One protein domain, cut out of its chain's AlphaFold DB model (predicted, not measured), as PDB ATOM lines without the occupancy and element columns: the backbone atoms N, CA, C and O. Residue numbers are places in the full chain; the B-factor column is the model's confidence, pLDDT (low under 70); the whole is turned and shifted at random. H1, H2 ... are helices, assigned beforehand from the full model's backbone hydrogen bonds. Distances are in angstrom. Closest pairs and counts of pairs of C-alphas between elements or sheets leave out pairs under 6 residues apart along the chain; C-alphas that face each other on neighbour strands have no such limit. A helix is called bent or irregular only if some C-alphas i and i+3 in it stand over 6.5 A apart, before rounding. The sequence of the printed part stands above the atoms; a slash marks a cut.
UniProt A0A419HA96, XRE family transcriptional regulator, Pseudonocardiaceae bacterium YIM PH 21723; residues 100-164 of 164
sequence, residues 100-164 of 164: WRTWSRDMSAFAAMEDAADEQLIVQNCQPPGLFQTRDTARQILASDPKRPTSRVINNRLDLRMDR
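This is residues 100 to 164 of the 164 residues of the protein "XRE family transcriptional regulator" of Pseudonocardiaceae bacterium YIM PH 21723 (UniProt A0A419HA96). The domain is an open arch: on one side the helical hairpin of H2 and H3, on the other side H1 by itself, and between them the long link of residues 116 to 134, which bows from H1 over to H2. H1 touches no helix, and residues 109 to 121, of which 109 to 115 belong to H1, stick out free of the rest. The printed part has 65 residues with three named helices, in the order H1, H2, H3, and no named strand; the class is all helix, though under half of the residues, 32 of 65, are in named elements. The whole is only just compact, close to loose, with a radius of gyration of the C-alphas of 12.6 A and spans of 33 by 29 by 23 A.

The printed part begins at Trp 100, with its C-alpha at (17.737, 67.059, 11.095). H1 holds residues 105 to 115 and measures 15.3 A from C-alpha 105 at (9.177, 63.784, 15.509) to C-alpha 115. After residues 116 to 134, which hold no named element, H2 follows with residues 135 to 143, 12.2 A from first to last C-alpha. H3, the longest helix with 12 residues, holds residues 151 to 162 and measures 16.3 A, ending with C-alpha 162 at (27.626, 74.887, 18.759). None of the three helices is bent.

H2 and H3 touch, with 11 pairs of C-alphas within 8 A. Their closest C-alphas are those of Leu 142 and Ile 154, 6.1 A apart, and their centres are 9.2 A apart. They form a helical hairpin and run opposite ways, their lines at a steep tilt of 45 degrees. H1 is apart from H2 and also apart from H3. In H1, H2 and H3, every O i to N i+4 pair is within hydrogen-bond range.

The two C-alphas farthest apart are those of Asp 118 and Ser 151, at 34.0 A, while the C-alphas of Trp 100 and Arg 164 are 13.7 A apart. Without residues 109 to 121, which stand free, the body has 52 residues and spans 29 by 20 by 19 A. The link from H1 to H2, 19 residues, is long, and its C-alphas lie 8 to 20 A from the mean of the C-alphas. The link from H2 to H3, 7 residues, is short. The printed part has no cut, and Arg 164 is the chain's last residue. The mean pLDDT of the printed part is 84.1; residues 100 to 102 and residue 164 are under 70.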
ATOM      1  N   TRP A 100      19.209  67.127  11.084       65.81
ATOM      2  CA  TRP A 100      17.737  67.059  11.095       65.81
ATOM      3  C   TRP A 100      17.206  65.647  10.825       65.81
ATOM      4  O   TRP A 100      16.267  65.197  11.473       65.81
ATOM      5  N   ARG A 101      17.859  64.899   9.921       67.38
ATOM      6  CA  ARG A 101      17.476  63.522   9.554       67.38
ATOM      7  C   ARG A 101      17.533  62.541  10.725       67.38
ATOM      8  O   ARG A 101      17.021  61.433  10.620       67.38
ATOM      9  N   THR A 102      18.188  62.928  11.815       69.81
ATOM     10  CA  THR A 102      18.313  62.124  13.035       69.81
ATOM     11  C   THR A 102      17.395  62.594  14.164       69.81
ATOM     12  O   THR A 102      17.413  62.003  15.242       69.81
ATOM     13  N   TRP A 103      16.602  63.648  13.948       73.38
ATOM     14  CA  TRP A 103      15.698  64.180  14.961       73.38
ATOM     15  C   TRP A 103      14.454  63.310  15.093       73.38
ATOM     16  O   TRP A 103      13.916  62.791  14.114       73.38
ATOM     17  N   SER A 104      13.977  63.163  16.329       74.56
ATOM     18  CA  SER A 104      12.658  62.589  16.568       74.56
ATOM     19  C   SER A 104      11.568  63.537  16.064       74.56
ATOM     20  O   SER A 104      11.770  64.749  15.961       74.56
ATOM     21  N   ARG A 105      10.371  62.989  15.821       73.12
ATOM     22  CA  ARG A 105       9.177  63.784  15.509       73.12
ATOM     23  C   ARG A 105       8.938  64.888  16.547       73.12
ATOM     24  O   ARG A 105       8.618  66.010  16.167       73.12
ATOM     25  N   ASP A 106       9.134  64.572  17.827       74.81
ATOM     26  CA  ASP A 106       8.960  65.532  18.919       74.81
ATOM     27  C   ASP A 106       9.969  66.681  18.824       74.81
ATOM     28  O   ASP A 106       9.575  67.836  18.937       74.81
ATOM     29  N   MET A 107      11.250  66.403  18.538       76.31
ATOM     30  CA  MET A 107      12.259  67.458  18.354       76.31
ATOM     31  C   MET A 107      11.909  68.395  17.198       76.31
ATOM     32  O   MET A 107      12.019  69.608  17.351       76.31
ATOM     33  N   SER A 108      11.458  67.854  16.064       76.50
ATOM     34  CA  SER A 108      11.037  68.679  14.927       76.50
ATOM     35  C   SER A 108       9.819  69.544  15.268       76.50
ATOM     36  O   SER A 108       9.749  70.696  14.847       76.50
ATOM     37  N   ALA A 109       8.878  69.026  16.066       77.94
ATOM     38  CA  ALA A 109       7.743  69.807  16.549       77.94
ATOM     39  C   ALA A 109       8.186  70.937  17.493       77.94
ATOM     40  O   ALA A 109       7.741  72.069  17.321       77.94
ATOM     41  N   PHE A 110       9.095  70.661  18.435       82.06
ATOM     42  CA  PHE A 110       9.667  71.686  19.314       82.06
ATOM     43  C   PHE A 110      10.402  72.772  18.528       82.06
ATOM     44  O   PHE A 110      10.185  73.947  18.796       82.06
ATOM     45  N   ALA A 111      11.208  72.407  17.531       80.75
ATOM     46  CA  ALA A 111      11.917  73.380  16.703       80.75
ATOM     47  C   ALA A 111      10.965  74.261  15.884       80.75
ATOM     48  O   ALA A 111      11.204  75.455  15.751       80.75
ATOM     49  N   ALA A 112       9.862  73.705  15.373       81.38
ATOM     50  CA  ALA A 112       8.832  74.502  14.711       81.38
ATOM     51  C   ALA A 112       8.115  75.452  15.688       81.38
ATOM     52  O   ALA A 112       7.755  76.558  15.301       81.38
ATOM     53  N   MET A 113       7.897  75.040  16.944       84.12
ATOM     54  CA  MET A 113       7.319  75.906  17.981       84.12
ATOM     55  C   MET A 113       8.277  77.019  18.403       84.12
ATOM     56  O   MET A 113       7.841  78.158  18.494       84.12
ATOM     57  N   GLU A 114       9.555  76.697  18.618       85.12
ATOM     58  CA  GLU A 114      10.623  77.665  18.905       85.12
ATOM     59  C   GLU A 114      10.747  78.662  17.749       85.12
ATOM     60  O   GLU A 114      10.724  79.869  17.970       85.12
ATOM     61  N   ASP A 115      10.759  78.171  16.505       83.88
ATOM     62  CA  ASP A 115      10.743  79.040  15.335       83.88
ATOM     63  C   ASP A 115       9.491  79.895  15.277       83.88
ATOM     64  O   ASP A 115       9.604  81.014  14.837       83.88
ATOM     65  N   ALA A 116       8.314  79.425  15.682       83.50
ATOM     66  CA  ALA A 116       7.076  80.197  15.607       83.50
ATOM     67  C   ALA A 116       6.804  81.074  16.841       83.50
ATOM     68  O   ALA A 116       5.749  81.714  16.906       83.50
ATOM     69  N   ALA A 117       7.712  81.076  17.818       85.88
ATOM     70  CA  ALA A 117       7.589  81.861  19.031       85.88
ATOM     71  C   ALA A 117       7.963  83.329  18.781       85.88
ATOM     72  O   ALA A 117       8.867  83.642  17.998       85.88
ATOM     73  N   ASP A 118       7.258  84.222  19.473       83.62
ATOM     74  CA  ASP A 118       7.605  85.644  19.544       83.62
ATOM     75  C   ASP A 118       8.627  85.898  20.665       83.62
ATOM     76  O   ASP A 118       9.494  86.758  20.543       83.62
ATOM     77  N   GLU A 119       8.557  85.103  21.735       86.62
ATOM     78  CA  GLU A 119       9.442  85.169  22.895       86.62
ATOM     79  C   GLU A 119       9.722  83.758  23.432       86.62
ATOM     80  O   GLU A 119       8.866  82.870  23.371       86.62
ATOM     81  N   GLN A 120      10.919  83.554  23.984       84.50
ATOM     82  CA  GLN A 120      11.317  82.315  24.645       84.50
ATOM     83  C   GLN A 120      11.851  82.616  26.048       84.50
ATOM     84  O   GLN A 120      12.897  83.243  26.205       84.50
ATOM     85  N   LEU A 121      11.159  82.102  27.065       86.25
ATOM     86  CA  LEU A 121      11.604  82.153  28.454       86.25
ATOM     87  C   LEU A 121      12.224  80.810  28.850       86.25
ATOM     88  O   LEU A 121      11.561  79.773  28.815       86.25
ATOM     89  N   ILE A 122      13.492  80.831  29.260       82.44
ATOM     90  CA  ILE A 122      14.218  79.645  29.721       82.44
ATOM     91  C   ILE A 122      14.595  79.830  31.189       82.44
ATOM     92  O   ILE A 122      15.347  80.738  31.532       82.44
ATOM     93  N   VAL A 123      14.127  78.919  32.043       83.69
ATOM     94  CA  VAL A 123      14.532  78.837  33.452       83.69
ATOM     95  C   VAL A 123      15.340  77.559  33.646       83.69
ATOM     96  O   VAL A 123      14.848  76.460  33.393       83.69
ATOM     97  N   GLN A 124      16.596  77.698  34.070       82.19
ATOM     98  CA  GLN A 124      17.492  76.577  34.354       82.19
ATOM     99  C   GLN A 124      18.114  76.758  35.738       82.19
ATOM    100  O   GLN A 124      18.786  77.750  35.992       82.19
ATOM    101  N   ASN A 125      17.895  75.784  36.624       83.31
ATOM    102  CA  ASN A 125      18.324  75.884  38.026       83.31
ATOM    103  C   ASN A 125      19.708  75.278  38.283       83.31
ATOM    104  O   ASN A 125      20.372  75.645  39.243       83.31
ATOM    105  N   CYS A 126      20.120  74.296  37.481       85.25
ATOM    106  CA  CYS A 126      21.284  73.455  37.791       85.25
ATOM    107  C   CYS A 126      22.298  73.373  36.648       85.25
ATOM    108  O   CYS A 126      23.278  72.641  36.757       85.25
ATOM    109  N   GLN A 127      22.049  74.068  35.536       84.44
ATOM    110  CA  GLN A 127      22.912  74.042  34.360       84.44
ATOM    111  C   GLN A 127      22.985  75.430  33.725       84.44
ATOM    112  O   GLN A 127      21.988  76.154  33.749       84.44
ATOM    113  N   PRO A 128      24.143  75.808  33.153       85.31
ATOM    114  CA  PRO A 128      24.254  77.039  32.389       85.31
ATOM    115  C   PRO A 128      23.292  77.024  31.191       85.31
ATOM    116  O   PRO A 128      23.246  76.009  30.478       85.31
ATOM    117  N   PRO A 129      22.582  78.135  30.913       85.31
ATOM    118  CA  PRO A 129      21.788  78.292  29.698       85.31
ATOM    119  C   PRO A 129      22.600  77.974  28.447       85.31
ATOM    120  O   PRO A 129      23.803  78.221  28.414       85.31
ATOM    121  N   GLY A 130      21.938  77.467  27.401       83.62
ATOM    122  CA  GLY A 130      22.593  77.033  26.159       83.62
ATOM    123  C   GLY A 130      23.552  78.069  25.566       83.62
ATOM    124  O   GLY A 130      24.641  77.696  25.151       83.62
ATOM    125  N   LEU A 131      23.186  79.353  25.637       83.62
ATOM    126  CA  LEU A 131      23.993  80.490  25.174       83.62
ATOM    127  C   LEU A 131      25.355  80.619  25.888       83.62
ATOM    128  O   LEU A 131      26.297  81.167  25.329       83.62
ATOM    129  N   PHE A 132      25.470  80.105  27.115       87.19
ATOM    130  CA  PHE A 132      26.690  80.141  27.926       87.19
ATOM    131  C   PHE A 132      27.403  78.783  27.995       87.19
ATOM    132  O   PHE A 132      28.379  78.631  28.731       87.19
ATOM    133  N   GLN A 133      26.925  77.765  27.272       91.00
ATOM    134  CA  GLN A 133      27.553  76.447  27.293       91.00
ATOM    135  C   GLN A 133      28.775  76.418  26.376       91.00
ATOM    136  O   GLN A 133      28.671  76.598  25.166       91.00
ATOM    137  N   THR A 134      29.936  76.083  26.938       93.00
ATOM    138  CA  THR A 134      31.089  75.654  26.137       93.00
ATOM    139  C   THR A 134      30.843  74.266  25.549       93.00
ATOM    140  O   THR A 134      30.016  73.501  26.058       93.00
ATOM    141  N   ARG A 135      31.614  73.885  24.523       93.06
ATOM    142  CA  ARG A 135      31.545  72.539  23.929       93.06
ATOM    143  C   ARG A 135      31.692  71.430  24.979       93.06
ATOM    144  O   ARG A 135      30.957  70.445  24.945       93.06
ATOM    145  N   ASP A 136      32.592  71.597  25.944       93.06
ATOM    146  CA  ASP A 136      32.798  70.599  26.996       93.06
ATOM    147  C   ASP A 136      31.643  70.557  28.001       93.06
ATOM    148  O   ASP A 136      31.165  69.469  28.331       93.06
ATOM    149  N   THR A 137      31.121  71.716  28.414       92.50
ATOM    150  CA  THR A 137      29.953  71.789  29.309       92.50
ATOM    151  C   THR A 137      28.725  71.165  28.647       92.50
ATOM    152  O   THR A 137      28.064  70.306  29.230       92.50
ATOM    153  N   ALA A 138      28.453  71.518  27.388       92.88
ATOM    154  CA  ALA A 138      27.365  70.939  26.609       92.88
ATOM    155  C   ALA A 138      27.504  69.415  26.473       92.88
ATOM    156  O   ALA A 138      26.509  68.698  26.607       92.88
ATOM    157  N   ARG A 139      28.724  68.899  26.253       94.06
ATOM    158  CA  ARG A 139      28.982  67.453  26.187       94.06
ATOM    159  C   ARG A 139      28.641  66.760  27.505       94.06
ATOM    160  O   ARG A 139      27.961  65.737  27.472       94.06
ATOM    161  N   GLN A 140      29.088  67.297  28.642       93.38
ATOM    162  CA  GLN A 140      28.805  66.718  29.962       93.38
ATOM    163  C   GLN A 140      27.303  66.692  30.253       93.38
ATOM    164  O   GLN A 140      26.768  65.665  30.666       93.38
ATOM    165  N   ILE A 141      26.605  67.789  29.946       91.69
ATOM    166  CA  ILE A 141      25.148  67.878  30.065       91.69
ATOM    167  C   ILE A 141      24.469  66.793  29.220       91.69
ATOM    168  O   ILE A 141      23.648  66.034  29.732       91.69
ATOM    169  N   LEU A 142      24.829  66.673  27.938       90.31
ATOM    170  CA  LEU A 142      24.242  65.680  27.032       90.31
ATOM    171  C   LEU A 142      24.545  64.234  27.456       90.31
ATOM    172  O   LEU A 142      23.704  63.359  27.264       90.31
ATOM    173  N   ALA A 143      25.722  63.982  28.034       91.56
ATOM    174  CA  ALA A 143      26.112  62.672  28.550       91.56
ATOM    175  C   ALA A 143      25.375  62.290  29.847       91.56
ATOM    176  O   ALA A 143      25.215  61.104  30.123       91.56
ATOM    177  N   SER A 144      24.899  63.278  30.616       91.25
ATOM    178  CA  SER A 144      24.112  63.057  31.839       91.25
ATOM    179  C   SER A 144      22.650  62.651  31.585       91.25
ATOM    180  O   SER A 144      21.924  62.367  32.536       91.25
ATOM    181  N   ASP A 145      22.212  62.597  30.319       86.56
ATOM    182  CA  ASP A 145      20.855  62.190  29.933       86.56
ATOM    183  C   ASP A 145      20.551  60.764  30.456       86.56
ATOM    184  O   ASP A 145      21.244  59.809  30.077       86.56
ATOM    185  N   PRO A 146      19.504  60.574  31.291       87.81
ATOM    186  CA  PRO A 146      19.139  59.271  31.852       87.81
ATOM    187  C   PRO A 146      18.879  58.187  30.803       87.81
ATOM    188  O   PRO A 146      19.006  57.000  31.102       87.81
ATOM    189  N   LYS A 147      18.546  58.573  29.562       87.62
ATOM    190  CA  LYS A 147      18.363  57.646  28.436       87.62
ATOM    191  C   LYS A 147      19.679  57.091  27.882       87.62
ATOM    192  O   LYS A 147      19.633  56.265  26.975       87.62
ATOM    193  N   ARG A 148      20.832  57.526  28.408       89.06
ATOM    194  CA  ARG A 148      22.187  57.072  28.046       89.06
ATOM    195  C   ARG A 148      22.415  57.071  26.525       89.06
ATOM    196  O   ARG A 148      22.630  56.013  25.928       89.06
ATOM    197  N   PRO A 149      22.329  58.242  25.869       86.31
ATOM    198  CA  PRO A 149      22.516  58.337  24.429       86.31
ATOM    199  C   PRO A 149      23.921  57.875  24.022       86.31
ATOM    200  O   PRO A 149      24.905  58.111  24.718       86.31
ATOM    201  N   THR A 150      24.022  57.240  22.853       90.12
ATOM    202  CA  THR A 150      25.322  56.835  22.290       90.12
ATOM    203  C   THR A 150      26.214  58.047  21.999       90.12
ATOM    204  O   THR A 150      25.713  59.132  21.696       90.12
ATOM    205  N   SER A 151      27.537  57.853  21.969       89.38
ATOM    206  CA  SER A 151      28.504  58.914  21.642       89.38
ATOM    207  C   SER A 151      28.216  59.595  20.299       89.38
ATOM    208  O   SER A 151      28.386  60.803  20.169       89.38
ATOM    209  N   ARG A 152      27.703  58.846  19.311       85.75
ATOM    210  CA  ARG A 152      27.266  59.397  18.018       85.75
ATOM    211  C   ARG A 152      26.115  60.392  18.175       85.75
ATOM    212  O   ARG A 152      26.141  61.458  17.572       85.75
ATOM    213  N   VAL A 153      25.113  60.058  18.988       84.00
ATOM    214  CA  VAL A 153      23.968  60.945  19.259       84.00
ATOM    215  C   VAL A 153      24.412  62.181  20.038       84.00
ATOM    216  O   VAL A 153      23.971  63.283  19.718       84.00
ATOM    217  N   ILE A 154      25.307  62.015  21.018       89.19
ATOM    218  CA  ILE A 154      25.880  63.134  21.778       89.19
ATOM    219  C   ILE A 154      26.616  64.090  20.838       89.19
ATOM    220  O   ILE A 154      26.326  65.280  20.860       89.19
ATOM    221  N   ASN A 155      27.504  63.582  19.980       88.19
ATOM    222  CA  ASN A 155      28.266  64.412  19.046       88.19
ATOM    223  C   ASN A 155      27.351  65.155  18.059       88.19
ATOM    224  O   ASN A 155      27.492  66.361  17.910       88.19
ATOM    225  N   ASN A 156      26.340  64.488  17.487       82.75
ATOM    226  CA  ASN A 156      25.378  65.147  16.595       82.75
ATOM    227  C   ASN A 156      24.615  66.292  17.285       82.75
ATOM    228  O   ASN A 156      24.399  67.345  16.689       82.75
ATOM    229  N   ARG A 157      24.176  66.089  18.537       84.56
ATOM    230  CA  ARG A 157      23.495  67.131  19.326       84.56
ATOM    231  C   ARG A 157      24.449  68.256  19.723       84.56
ATOM    232  O   ARG A 157      24.023  69.402  19.812       84.56
ATOM    233  N   LEU A 158      25.708  67.917  19.990       88.56
ATOM    234  CA  LEU A 158      26.743  68.866  20.367       88.56
ATOM    235  C   LEU A 158      27.084  69.797  19.208       88.56
ATOM    236  O   LEU A 158      27.123  71.001  19.416       88.56
ATOM    237  N   ASP A 159      27.271  69.254  18.007       84.38
ATOM    238  CA  ASP A 159      27.555  70.049  16.811       84.38
ATOM    239  C   ASP A 159      26.400  71.014  16.523       84.38
ATOM    240  O   ASP A 159      26.613  72.219  16.492       84.38
ATOM    241  N   LEU A 160      25.154  70.523  16.527       78.38
ATOM    242  CA  LEU A 160      23.972  71.383  16.402       78.38
ATOM    243  C   LEU A 160      23.925  72.502  17.455       78.38
ATOM    244  O   LEU A 160      23.449  73.593  17.168       78.38
ATOM    245  N   ARG A 161      24.336  72.223  18.697       84.00
ATOM    246  CA  ARG A 161      24.311  73.218  19.776       84.00
ATOM    247  C   ARG A 161      25.387  74.288  19.597       84.00
ATOM    248  O   ARG A 161      25.159  75.403  20.043       84.00
ATOM    249  N   MET A 162      26.531  73.944  19.009       84.88
ATOM    250  CA  MET A 162      27.626  74.887  18.759       84.88
ATOM    251  C   MET A 162      27.428  75.692  17.468       84.88
ATOM    252  O   MET A 162      28.001  76.766  17.350       84.88
ATOM    253  N   ASP A 163      26.614  75.191  16.537       76.75
ATOM    254  CA  ASP A 163      26.266  75.867  15.279       76.75
ATOM    255  C   ASP A 163      25.133  76.914  15.432       76.75
ATOM    256  O   ASP A 163      24.704  77.498  14.436       76.75
ATOM    257  N   ARG A 164      24.603  77.115  16.649       68.38
ATOM    258  CA  ARG A 164      23.501  78.047  16.964       68.38
ATOM    259  C   ARG A 164      23.987  79.423  17.397       68.38
ATOM    260  O   ARG A 164      24.999  79.480  18.128       68.38
TER     261      ARG A 164